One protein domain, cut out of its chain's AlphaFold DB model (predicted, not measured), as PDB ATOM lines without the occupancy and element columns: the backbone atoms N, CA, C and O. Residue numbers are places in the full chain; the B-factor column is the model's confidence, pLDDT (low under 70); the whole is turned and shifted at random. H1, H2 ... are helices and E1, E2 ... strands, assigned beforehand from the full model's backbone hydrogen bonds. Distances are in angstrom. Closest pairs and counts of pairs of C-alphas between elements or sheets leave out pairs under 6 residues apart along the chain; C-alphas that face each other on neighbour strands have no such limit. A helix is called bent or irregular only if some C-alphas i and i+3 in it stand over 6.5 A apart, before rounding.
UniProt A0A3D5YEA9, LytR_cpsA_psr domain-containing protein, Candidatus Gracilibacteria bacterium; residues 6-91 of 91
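AT A GLANCE: This is residues 6 to 91 of the 91 residues of the protein "LytR_cpsA_psr domain-containing protein" of Candidatus Gracilibacteria bacterium (UniProt A0A3D5YEA9). A small body with two arms: the helical hairpin of H1 and H2, with the short strand hairpin of E3 and E4 beside it, makes the body, and the longer strand hairpin of E1 and E2 reaches away from it, its tip at residues 11 to 16 sticking out. The other arm is a long link from H2 that leads to H3, away from the rest, with residues 79 to 85 sticking out. There are 86 residues printed, with four named strands and then three named helices in the order E1 E2 E3 E4 H1 H2 H3; the two sheets, E1 - E2 and E3 - E4, are each antiparallel, and the class is mixed, helices and strands. The whole is only just loose, close to compact, with a radius of gyration of the C-alphas of 14.7 A and spans of 42 by 32 by 21 A.

IN THESE COORDINATES: Find C-alpha 6 at (91.680, 80.617, 105.190); from there E1 runs through residues 6 to 11, 16.4 A long. E2, residues 16 to 22, comes back over 19.7 A. Next read E3, residues 27 to 30, and E4, residues 35 to 38. H1 takes residues 39 to 47 and is only just irregular: C-alphas 40 and 43 are 6.6 A apart. H2, residues 53 to 68, begins at C-alpha 53, (78.842, 89.829, 98.095), and is 21.9 A long. H3, residues 80 to 90, measures 15.7 A and ends at C-alpha 90, (80.381, 63.431, 101.264).

HOW THE PARTS SIT: Look first at the hairpin of E1 and E2, antiparallel at 163 degrees, where N 9 and O 18 are within hydrogen-bond range at 2.8 A. E1 and H2 are near each other, with 5 pairs of C-alphas within 10 A. E3 and E4 form a second hairpin, antiparallel at 165 degrees, with N 28 and O 37 at 2.9 A. The closest C-alphas of E3 and H1 are those of Val 28 and Ile 39, 5.8 A apart; those of E3 and H2 are Asn 30 and Gln 63, 6.9 A apart. H1 and H2, a helical hairpin, touch, their closest C-alphas being those of Gly 46 and Gly 56 at 3.9 A, and run opposite ways at a shallow tilt of 32 degrees, only just short of steep. H3 is apart from H1 and from H2. In H2 and H3 every O i to N i+4 pair is within hydrogen-bond range; in H1, 3 of 5 are.

THE WHOLE: The C-alphas farthest apart are those of Lys 31 and Gly 91, the chain's last residue, at 44.9 A. The printed part has no cut, and its one long link is the 11 residues from H2 to H3. The mean pLDDT of the printed part is 89.2; look for the values under 70 at residues 30 to 35.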
ATOM      1  N   MET A   6      90.571  81.481 105.569       94.75
ATOM      2  CA  MET A   6      91.680  80.617 105.190       94.75
ATOM      3  C   MET A   6      92.189  81.010 103.811       94.75
ATOM      4  O   MET A   6      91.403  81.238 102.893       94.75
ATOM      5  N   VAL A   7      93.509  81.054 103.667       95.00
ATOM      6  CA  VAL A   7      94.173  81.218 102.376       95.00
ATOM      7  C   VAL A   7      94.824  79.899 102.005       95.00
ATOM      8  O   VAL A   7      95.651  79.373 102.749       95.00
ATOM      9  N   ALA A   8      94.432  79.362 100.855       95.12
ATOM     10  CA  ALA A   8      94.969  78.128 100.309       95.12
ATOM     11  C   ALA A   8      95.798  78.422  99.055       95.12
ATOM     12  O   ALA A   8      95.396  79.205  98.196       95.12
ATOM     13  N   SER A   9      96.951  77.769  98.941       94.38
ATOM     14  CA  SER A   9      97.835  77.843  97.783       94.38
ATOM     15  C   SER A   9      98.134  76.444  97.273       94.38
ATOM     16  O   SER A   9      98.539  75.565  98.035       94.38
ATOM     17  N   TRP A  10      97.939  76.235  95.973       94.75
ATOM     18  CA  TRP A  10      98.189  74.958  95.319       94.75
ATOM     19  C   TRP A  10      99.422  75.039  94.421       94.75
ATOM     20  O   TRP A  10      99.430  75.724  93.395       94.75
ATOM     21  N   ASN A  11     100.462  74.288  94.780       94.25
ATOM     22  CA  ASN A  11     101.658  74.131  93.971       94.25
ATOM     23  C   ASN A  11     101.545  72.883  93.086       94.25
ATOM     24  O   ASN A  11     101.877  71.772  93.498       94.25
ATOM     25  N   LYS A  12     101.131  73.085  91.830       93.00
ATOM     26  CA  LYS A  12     100.981  72.010  90.832       93.00
ATOM     27  C   LYS A  12     102.274  71.242  90.547       93.00
ATOM     28  O   LYS A  12     102.206  70.055  90.261       93.00
ATOM     29  N   LYS A  13     103.439  71.900  90.615       95.62
ATOM     30  CA  LYS A  13     104.734  71.266  90.308       95.62
ATOM     31  C   LYS A  13     105.147  70.269  91.386       95.62
ATOM     32  O   LYS A  13     105.721  69.238  91.068       95.62
ATOM     33  N   LEU A  14     104.858  70.597  92.644       95.19
ATOM     34  CA  LEU A  14     105.173  69.752  93.797       95.19
ATOM     35  C   LEU A  14     104.011  68.835  94.203       95.19
ATOM     36  O   LEU A  14     104.183  68.005  95.087       95.19
ATOM     37  N   GLY A  15     102.824  69.004  93.609       94.62
ATOM     38  CA  GLY A  15     101.616  68.287  94.025       94.62
ATOM     39  C   GLY A  15     101.169  68.624  95.452       94.62
ATOM     40  O   GLY A  15     100.514  67.809  96.089       94.62
ATOM     41  N   ALA A  16     101.528  69.804  95.966       95.44
ATOM     42  CA  ALA A  16     101.335  70.176  97.366       95.44
ATOM     43  C   ALA A  16     100.312  71.307  97.528       95.44
ATOM     44  O   ALA A  16     100.248  72.222  96.701       95.44
ATOM     45  N   VAL A  17      99.543  71.265  98.617       95.44
ATOM     46  CA  VAL A  17      98.622  72.334  99.025       95.44
ATOM     47  C   VAL A  17      99.053  72.864 100.384       95.44
ATOM     48  O   VAL A  17      99.201  72.100 101.335       95.44
ATOM     49  N   THR A  18      99.222  74.179 100.471       94.44
ATOM     50  CA  THR A  18      99.501  74.888 101.722       94.44
ATOM     51  C   THR A  18      98.272  75.689 102.108       94.44
ATOM     52  O   THR A  18      97.739  76.430 101.284       94.44
ATOM     53  N   MET A  19      97.835  75.567 103.358       95.00
ATOM     54  CA  MET A  19      96.715  76.333 103.900       95.00
ATOM     55  C   MET A  19      97.172  77.121 105.119       95.00
ATOM     56  O   MET A  19      97.864  76.589 105.985       95.00
ATOM     57  N   ILE A  20      96.779  78.389 105.174       92.56
ATOM     58  CA  ILE A  20      97.086  79.302 106.271       92.56
ATOM     59  C   ILE A  20      95.767  79.863 106.790       92.56
ATOM     60  O   ILE A  20      95.032  80.530 106.059       92.56
ATOM     61  N   SER A  21      95.471  79.593 108.059       93.50
ATOM     62  CA  SER A  21      94.324  80.181 108.746       93.50
ATOM     63  C   SER A  21      94.649  81.604 109.184       93.50
ATOM     64  O   SER A  21      95.691  81.848 109.792       93.50
ATOM     65  N   VAL A  22      93.739  82.535 108.911       93.19
ATOM     66  CA  VAL A  22      93.861  83.932 109.328       93.19
ATOM     67  C   VAL A  22      92.970  84.157 110.553       93.19
ATOM     68  O   VAL A  22      91.759  83.939 110.467       93.19
ATOM     69  N   PRO A  23      93.523  84.578 111.706       92.44
ATOM     70  CA  PRO A  23      92.728  84.818 112.906       92.44
ATOM     71  C   PRO A  23      91.668  85.905 112.675       92.44
ATOM     72  O   PRO A  23      91.984  86.989 112.191       92.44
ATOM     73  N   ARG A  24      90.415  85.657 113.078       92.50
ATOM     74  CA  ARG A  24      89.284  86.587 112.859       92.50
ATOM     75  C   ARG A  24      89.496  87.984 113.459       92.50
ATOM     76  O   ARG A  24      88.977  88.970 112.941       92.50
ATOM     77  N   ASP A  25      90.232  88.043 114.569       90.81
ATOM     78  CA  ASP A  25      90.494  89.257 115.341       90.81
ATOM     79  C   ASP A  25      91.792  89.952 114.887       90.81
ATOM     80  O   ASP A  25      92.222  90.922 115.505       90.81
ATOM     81  N   PHE A  26      92.417  89.478 113.799       90.00
ATOM     82  CA  PHE A  26      93.594  90.112 113.220       90.00
ATOM     83  C   PHE A  26      93.277  91.569 112.863       90.00
ATOM     84  O   PHE A  26      92.330  91.852 112.122       90.00
ATOM     85  N   TYR A  27      94.037  92.494 113.447       90.25
ATOM     86  CA  TYR A  27      93.796  93.920 113.295       90.25
ATOM     87  C   TYR A  27      94.352  94.401 111.958       90.25
ATOM     88  O   TYR A  27      95.535  94.228 111.670       90.25
ATOM     89  N   VAL A  28      93.494  95.016 111.151       88.06
ATOM     90  CA  VAL A  28      93.821  95.480 109.806       88.06
ATOM     91  C   VAL A  28      93.497  96.954 109.647       88.06
ATOM     92  O   VAL A  28      92.545  97.485 110.229       88.06
ATOM     93  N   THR A  29      94.314  97.621 108.838       82.75
ATOM     94  CA  THR A  29      94.144  99.031 108.507       82.75
ATOM     95  C   THR A  29      94.196  99.191 107.003       82.75
ATOM     96  O   THR A  29      95.268  99.096 106.414       82.75
ATOM     97  N   ASN A  30      93.058  99.475 106.387       68.19
ATOM     98  CA  ASN A  30      93.017  99.771 104.968       68.19
ATOM     99  C   ASN A  30      93.028 101.287 104.756       68.19
ATOM    100  O   ASN A  30      92.065 101.979 105.103       68.19
ATOM    101  N   LYS A  31      94.111 101.816 104.182       63.72
ATOM    102  CA  LYS A  31      94.250 103.264 103.955       63.72
ATOM    103  C   LYS A  31      93.301 103.791 102.875       63.72
ATOM    104  O   LYS A  31      92.860 104.932 102.981       63.72
ATOM    105  N   GLU A  32      92.955 102.974 101.881       63.22
ATOM    106  CA  GLU A  32      92.090 103.374 100.764       63.22
ATOM    107  C   GLU A  32      90.610 103.379 101.154       63.22
ATOM    108  O   GLU A  32      89.886 104.328 100.864       63.22
ATOM    109  N   THR A  33      90.162 102.353 101.878       62.91
ATOM    110  CA  THR A  33      88.756 102.214 102.290       62.91
ATOM    111  C   THR A  33      88.468 102.800 103.675       62.91
ATOM    112  O   THR A  33      87.317 102.809 104.111       62.91
ATOM    113  N   ARG A  34      89.497 103.310 104.374       65.31
ATOM    114  CA  ARG A  34      89.445 103.798 105.770       65.31
ATOM    115  C   ARG A  34      88.842 102.777 106.741       65.31
ATOM    116  O   ARG A  34      88.255 103.141 107.762       65.31
ATOM    117  N   VAL A  35      88.965 101.491 106.422       66.06
ATOM    118  CA  VAL A  35      88.516 100.414 107.297       66.06
ATOM    119  C   VAL A  35      89.606 100.165 108.329       66.06
ATOM    120  O   VAL A  35      90.688  99.678 108.013       66.06
ATOM    121  N   PHE A  36      89.296 100.515 109.573       77.00
ATOM    122  CA  PHE A  36      90.086 100.187 110.752       77.00
ATOM    123  C   PHE A  36      89.279  99.212 111.603       77.00
ATOM    124  O   PHE A  36      88.091  99.455 111.864       77.00
ATOM    125  N   GLY A  37      89.900  98.108 112.009       85.75
ATOM    126  CA  GLY A  37      89.269  97.134 112.889       85.75
ATOM    127  C   GLY A  37      89.747  95.712 112.647       85.75
ATOM    128  O   GLY A  37      90.817  95.471 112.097       85.75
ATOM    129  N   ARG A  38      88.934  94.759 113.091       91.31
ATOM    130  CA  ARG A  38      89.204  93.331 112.929       91.31
ATOM    131  C   ARG A  38      88.889  92.876 111.512       91.31
ATOM    132  O   ARG A  38      87.906  93.319 110.913       91.31
ATOM    133  N   ILE A  39      89.696  91.959 110.992       90.69
ATOM    134  CA  ILE A  39      89.576  91.483 109.613       90.69
ATOM    135  C   ILE A  39      88.211  90.841 109.317       90.69
ATOM    136  O   ILE A  39      87.676  91.010 108.224       90.69
ATOM    137  N   ASN A  40      87.581  90.186 110.297       90.50
ATOM    138  CA  ASN A  40      86.265  89.561 110.129       90.50
ATOM    139  C   ASN A  40      85.126  90.540 109.788       90.50
ATOM    140  O   ASN A  40      84.089  90.129 109.253       90.50
ATOM    141  N   GLU A  41      85.307  91.827 110.086       90.31
ATOM    142  CA  GLU A  41      84.340  92.880 109.790       90.31
ATOM    143  C   GLU A  41      84.452  93.379 108.344       90.31
ATOM    144  O   GLU A  41      83.456  93.868 107.801       90.31
ATOM    145  N   VAL A  42      85.624  93.228 107.709       90.38
ATOM    146  CA  VAL A  42      85.941  93.768 106.373       90.38
ATOM    147  C   VAL A  42      84.931  93.297 105.335       90.38
ATOM    148  O   VAL A  42      84.338  94.124 104.644       90.38
ATOM    149  N   PHE A  43      84.661  91.987 105.287       90.19
ATOM    150  CA  PHE A  43      83.700  91.418 104.342       90.19
ATOM    151  C   PHE A  43      82.312  92.050 104.503       90.19
ATOM    152  O   PHE A  43      81.771  92.607 103.554       90.19
ATOM    153  N   SER A  44      81.751  92.046 105.717       88.75
ATOM    154  CA  SER A  44      80.420  92.620 105.973       88.75
ATOM    155  C   SER A  44      80.340  94.120 105.697       88.75
ATOM    156  O   SER A  44      79.315  94.596 105.216       88.75
ATOM    157  N   ARG A  45      81.411  94.872 105.979       87.94
ATOM    158  CA  ARG A  45      81.474  96.305 105.673       87.94
ATOM    159  C   ARG A  45      81.488  96.544 104.163       87.94
ATOM    160  O   ARG A  45      80.792  97.443 103.702       87.94
ATOM    161  N   GLY A  46      82.220  95.723 103.408       87.19
ATOM    162  CA  GLY A  46      82.277  95.793 101.948       87.19
ATOM    163  C   GLY A  46      80.973  95.378 101.258       87.19
ATOM    164  O   GLY A  46      80.585  96.008 100.281       87.19
ATOM    165  N   VAL A  47      80.246  94.390 101.798       88.31
ATOM    166  CA  VAL A  47      78.895  94.024 101.321       88.31
ATOM    167  C   VAL A  47      77.930  95.214 101.419       88.31
ATOM    168  O   VAL A  47      77.103  95.441 100.531       88.31
ATOM    169  N   GLY A  48      78.056  95.996 102.497       83.88
ATOM    170  CA  GLY A  48      77.288  97.218 102.714       83.88
ATOM    171  C   GLY A  48      75.770  97.001 102.684       83.88
ATOM    172  O   GLY A  48      75.259  95.894 102.833       83.88
ATOM    173  N   ARG A  49      75.012  98.085 102.474       80.00
ATOM    174  CA  ARG A  49      73.534  98.037 102.433       80.00
ATOM    175  C   ARG A  49      72.971  97.416 101.152       80.00
ATOM    176  O   ARG A  49      71.805  97.036 101.123       80.00
ATOM    177  N   LYS A  50      73.784  97.332 100.098       80.12
ATOM    178  CA  LYS A  50      73.377  96.803  98.790       80.12
ATOM    179  C   LYS A  50      73.431  95.277  98.709       80.12
ATOM    180  O   LYS A  50      72.981  94.729  97.715       80.12
ATOM    181  N   HIS A  51      73.932  94.607  99.752       81.50
ATOM    182  CA  HIS A  51      74.043  93.146  99.806       81.50
ATOM    183  C   HIS A  51      74.867  92.560  98.642       81.50
ATOM    184  O   HIS A  51      74.619  91.454  98.172       81.50
ATOM    185  N   GLU A  52      75.881  93.300  98.182       88.44
ATOM    186  CA  GLU A  52      76.748  92.883  97.079       88.44
ATOM    187  C   GLU A  52      77.930  92.061  97.612       88.44
ATOM    188  O   GLU A  52      78.954  92.604  98.036       88.44
ATOM    189  N   PHE A  53      77.799  90.732  97.591       88.94
ATOM    190  CA  PHE A  53      78.842  89.829  98.095       88.94
ATOM    191  C   PHE A  53      80.181  89.967  97.376       88.94
ATOM    192  O   PHE A  53      81.219  89.880  98.028       88.94
ATOM    193  N   ASP A  54      80.174  90.237  96.072       90.44
ATOM    194  CA  ASP A  54      81.407  90.404  95.300       90.44
ATOM    195  C   ASP A  54      82.212  91.633  95.754       90.44
ATOM    196  O   ASP A  54      83.435  91.578  95.877       90.44
ATOM    197  N   THR A  55      81.528  92.722  96.112       90.50
ATOM    198  CA  THR A  55      82.154  93.924  96.681       90.50
ATOM    199  C   THR A  55      82.783  93.616  98.045       90.50
ATOM    200  O   THR A  55      83.928  93.992  98.307       90.50
ATOM    201  N   GLY A  56      82.079  92.856  98.893       90.44
ATOM    202  CA  GLY A  56      82.614  92.355 100.164       90.44
ATOM    203  C   GLY A  56      83.830  91.442  99.996       90.44
ATOM    204  O   GLY A  56      84.823  91.591 100.711       90.44
ATOM    205  N   ALA A  57      83.773  90.525  99.029       91.94
ATOM    206  CA  ALA A  57      84.856  89.602  98.717       91.94
ATOM    207  C   ALA A  57      86.095  90.342  98.208       91.94
ATOM    208  O   ALA A  57      87.188  90.100  98.710       91.94
ATOM    209  N   LYS A  58      85.935  91.298  97.285       91.56
ATOM    210  CA  LYS A  58      87.033  92.135  96.773       91.56
ATOM    211  C   LYS A  58      87.723  92.927  97.878       91.56
ATOM    212  O   LYS A  58      88.950  92.960  97.917       91.56
ATOM    213  N   ALA A  59      86.956  93.521  98.793       90.44
ATOM    214  CA  ALA A  59      87.517  94.236  99.937       90.44
ATOM    215  C   ALA A  59      88.333  93.304 100.850       90.44
ATOM    216  O   ALA A  59      89.448  93.640 101.247       90.44
ATOM    217  N   MET A  60      87.801  92.113 101.145       91.88
ATOM    218  CA  MET A  60      88.499  91.109 101.951       91.88
ATOM    219  C   MET A  60      89.765  90.593 101.256       91.88
ATOM    220  O   MET A  60      90.815  90.516 101.887       91.88
ATOM    221  N   ILE A  61      89.687  90.281  99.959       93.44
ATOM    222  CA  ILE A  61      90.832  89.853  99.148       93.44
ATOM    223  C   ILE A  61      91.919  90.919  99.181       93.44
ATOM    224  O   ILE A  61      93.040  90.600  99.554       93.44
ATOM    225  N   GLY A  62      91.593  92.180  98.877       91.88
ATOM    226  CA  GLY A  62      92.573  93.266  98.901       91.88
ATOM    227  C   GLY A  62      93.275  93.386 100.255       91.88
ATOM    228  O   GLY A  62      94.494  93.535 100.307       91.88
ATOM    229  N   GLN A  63      92.531  93.223 101.354       91.56
ATOM    230  CA  GLN A  63      93.119  93.231 102.691       91.56
ATOM    231  C   GLN A  63      94.036  92.030 102.950       91.56
ATOM    232  O   GLN A  63      95.096  92.187 103.552       91.56
ATOM    233  N   LEU A  64      93.642  90.832 102.518       92.56
ATOM    234  CA  LEU A  64      94.453  89.623 102.662       92.56
ATOM    235  C   LEU A  64      95.720  89.679 101.801       92.56
ATOM    236  O   LEU A  64      96.776  89.256 102.262       92.56
ATOM    237  N   GLU A  65      95.642  90.233 100.590       93.06
ATOM    238  CA  GLU A  65      96.809  90.450  99.731       93.06
ATOM    239  C   GLU A  65      97.806  91.426 100.372       93.06
ATOM    240  O   GLU A  65      99.009  91.181 100.316       93.06
ATOM    241  N   GLU A  66      97.327  92.498 101.016       89.75
ATOM    242  CA  GLU A  66      98.177  93.456 101.738       89.75
ATOM    243  C   GLU A  66      98.880  92.804 102.939       89.75
ATOM    244  O   GLU A  66     100.065  93.038 103.170       89.75
ATOM    245  N   VAL A  67      98.167  91.956 103.687       88.31
ATOM    246  CA  VAL A  67      98.692  91.299 104.896       88.31
ATOM    247  C   VAL A  67      99.664  90.165 104.563       88.31
ATOM    248  O   VAL A  67     100.679  90.009 105.238       88.31
ATOM    249  N   ILE A  68      99.349  89.351 103.555       88.94
ATOM    250  CA  ILE A  68     100.105  88.130 103.226       88.94
ATOM    251  C   ILE A  68     101.176  88.407 102.158       88.94
ATOM    252  O   ILE A  68     102.156  87.673 102.059       88.94
ATOM    253  N   GLY A  69     101.018  89.466 101.359       89.56
ATOM    254  CA  GLY A  69     101.967  89.849 100.311       89.56
ATOM    255  C   GLY A  69     101.899  88.980  99.052       89.56
ATOM    256  O   GLY A  69     102.837  88.969  98.257       89.56
ATOM    257  N   VAL A  70     100.807  88.237  98.855       91.12
ATOM    258  CA  VAL A  70     100.595  87.364  97.689       91.12
ATOM    259  C   VAL A  70      99.278  87.693  97.006       91.12
ATOM    260  O   VAL A  70      98.333  88.129  97.657       91.12
ATOM    261  N   LYS A  71      99.204  87.458  95.693       94.00
ATOM    262  CA  LYS A  71      97.972  87.646  94.923       94.00
ATOM    263  C   LYS A  71      96.993  86.495  95.128       94.00
ATOM    264  O   LYS A  71      97.385  85.331  95.068       94.00
ATOM    265  N   ILE A  72      95.719  86.831  95.319       95.06
ATOM    266  CA  ILE A  72      94.620  85.898  95.571       95.06
ATOM    267  C   ILE A  72      93.602  86.046  94.427       95.06
ATOM    268  O   ILE A  72      92.710  86.890  94.486       95.06
ATOM    269  N   PRO A  73      93.730  85.246  93.353       94.31
ATOM    270  CA  PRO A  73      92.899  85.395  92.155       94.31
ATOM    271  C   PRO A  73      91.493  84.793  92.285       94.31
ATOM    272  O   PRO A  73      90.622  85.109  91.479       94.31
ATOM    273  N   TYR A  74      91.271  83.913  93.262       94.56
ATOM    274  CA  TYR A  74      90.013  83.191  93.440       94.56
ATOM    275  C   TYR A  74      89.596  83.200  94.907       94.56
ATOM    276  O   TYR A  74      90.443  83.200  95.800       94.56
ATOM    277  N   TYR A  75      88.288  83.145  95.143       94.62
ATOM    278  CA  TYR A  75      87.712  82.960  96.467       94.62
ATOM    279  C   TYR A  75      86.539  81.987  96.412       94.62
ATOM    280  O   TYR A  75      85.903  81.810  95.375       94.62
ATOM    281  N   ALA A  76      86.247  81.385  97.559       93.62
ATOM    282  CA  ALA A  76      85.012  80.667  97.807       93.62
ATOM    283  C   ALA A  76      84.397  81.220  99.091       93.62
ATOM    284  O   ALA A  76      85.100  81.428 100.080       93.62
ATOM    285  N   LEU A  77      83.091  81.470  99.062       92.00
ATOM    286  CA  LEU A  77      82.318  81.848 100.235       92.00
ATOM    287  C   LEU A  77      81.381  80.693 100.570       92.00
ATOM    288  O   LEU A  77      80.618  80.251  99.715       92.00
ATOM    289  N   ILE A  78      81.459  80.208 101.804       91.50
ATOM    290  CA  ILE A  78      80.636  79.107 102.298       91.50
ATOM    291  C   ILE A  78      79.993  79.581 103.596       91.50
ATOM    292  O   ILE A  78      80.691  80.017 104.512       91.50
ATOM    293  N   ASP A  79      78.667  79.526 103.661       90.88
ATOM    294  CA  ASP A  79      77.924  79.738 104.897       90.88
ATOM    295  C   ASP A  79      77.757  78.417 105.668       90.88
ATOM    296  O   ASP A  79      78.117  77.331 105.204       90.88
ATOM    297  N   PHE A  80      77.224  78.494 106.886       89.88
ATOM    298  CA  PHE A  80      77.059  77.304 107.721       89.88
ATOM    299  C   PHE A  80      76.108  76.267 107.115       89.88
ATOM    300  O   PHE A  80      76.281  75.073 107.357       89.88
ATOM    301  N   GLU A  81      75.110  76.693 106.340       92.44
ATOM    302  CA  GLU A  81      74.186  75.771 105.678       92.44
ATOM    303  C   GLU A  81      74.874  75.034 104.521       92.44
ATOM    304  O   GLU A  81      74.774  73.813 104.415       92.44
ATOM    305  N   GLY A  82      75.633  75.754 103.696       91.44
ATOM    306  CA  GLY A  82      76.463  75.196 102.638       91.44
ATOM    307  C   GLY A  82      77.499  74.221 103.184       91.44
ATOM    308  O   GLY A  82      77.671  73.143 102.624       91.44
ATOM    309  N   PHE A  83      78.123  74.537 104.321       91.62
ATOM    310  CA  PHE A  83      79.049  73.618 104.981       91.62
ATOM    311  C   PHE A  83      78.372  72.304 105.403       91.62
ATOM    312  O   PHE A  83      78.910  71.233 105.126       91.62
ATOM    313  N   LYS A  84      77.172  72.364 106.003       94.31
ATOM    314  CA  LYS A  84      76.395  71.155 106.338       94.31
ATOM    315  C   LYS A  84      76.085  70.321 105.097       94.31
ATOM    316  O   LYS A  84      76.360  69.131 105.093       94.31
ATOM    317  N   LYS A  85      75.618  70.955 104.016       95.31
ATOM    318  CA  LYS A  85      75.323  70.268 102.746       95.31
ATOM    319  C   LYS A  85      76.548  69.566 102.161       95.31
ATOM    320  O   LYS A  85      76.415  68.476 101.614       95.31
ATOM    321  N   VAL A  86      77.730  70.179 102.262       92.94
ATOM    322  CA  VAL A  86      78.989  69.548 101.832       92.94
ATOM    323  C   VAL A  86      79.265  68.285 102.644       92.94
ATOM    324  O   VAL A  86      79.580  67.262 102.044       92.94
ATOM    325  N   ILE A  87      79.104  68.330 103.971       93.56
ATOM    326  CA  ILE A  87      79.243  67.143 104.830       93.56
ATOM    327  C   ILE A  87      78.234  66.068 104.413       93.56
ATOM    328  O   ILE A  87      78.641  64.963 104.078       93.56
ATOM    329  N   ASP A  88      76.947  66.418 104.335       95.00
ATOM    330  CA  ASP A  88      75.868  65.477 104.004       95.00
ATOM    331  C   ASP A  88      76.059  64.813 102.626       95.00
ATOM    332  O   ASP A  88      75.637  63.681 102.406       95.00
ATOM    333  N   THR A  89      76.697  65.516 101.683       95.94
ATOM    334  CA  THR A  89      76.990  64.996 100.336       95.94
ATOM    335  C   THR A  89      78.178  64.032 100.329       95.94
ATOM    336  O   THR A  89      78.219  63.123  99.501       95.94
ATOM    337  N   LEU A  90      79.166  64.246 101.201       93.62
ATOM    338  CA  LEU A  90      80.381  63.431 101.264       93.62
ATOM    339  C   LEU A  90      80.221  62.181 102.143       93.62
ATOM    340  O   LEU A  90      80.917  61.200 101.877       93.62
ATOM    341  N   GLY A  91      79.286  62.198 103.103       72.12
ATOM    342  CA  GLY A  91      78.972  61.070 103.990       72.12
ATOM    343  C   GLY A  91      79.648  61.170 105.347       72.12
ATOM    344  O   GLY A  91      80.863  60.885 105.421       72.12
TER     345      GLY A  91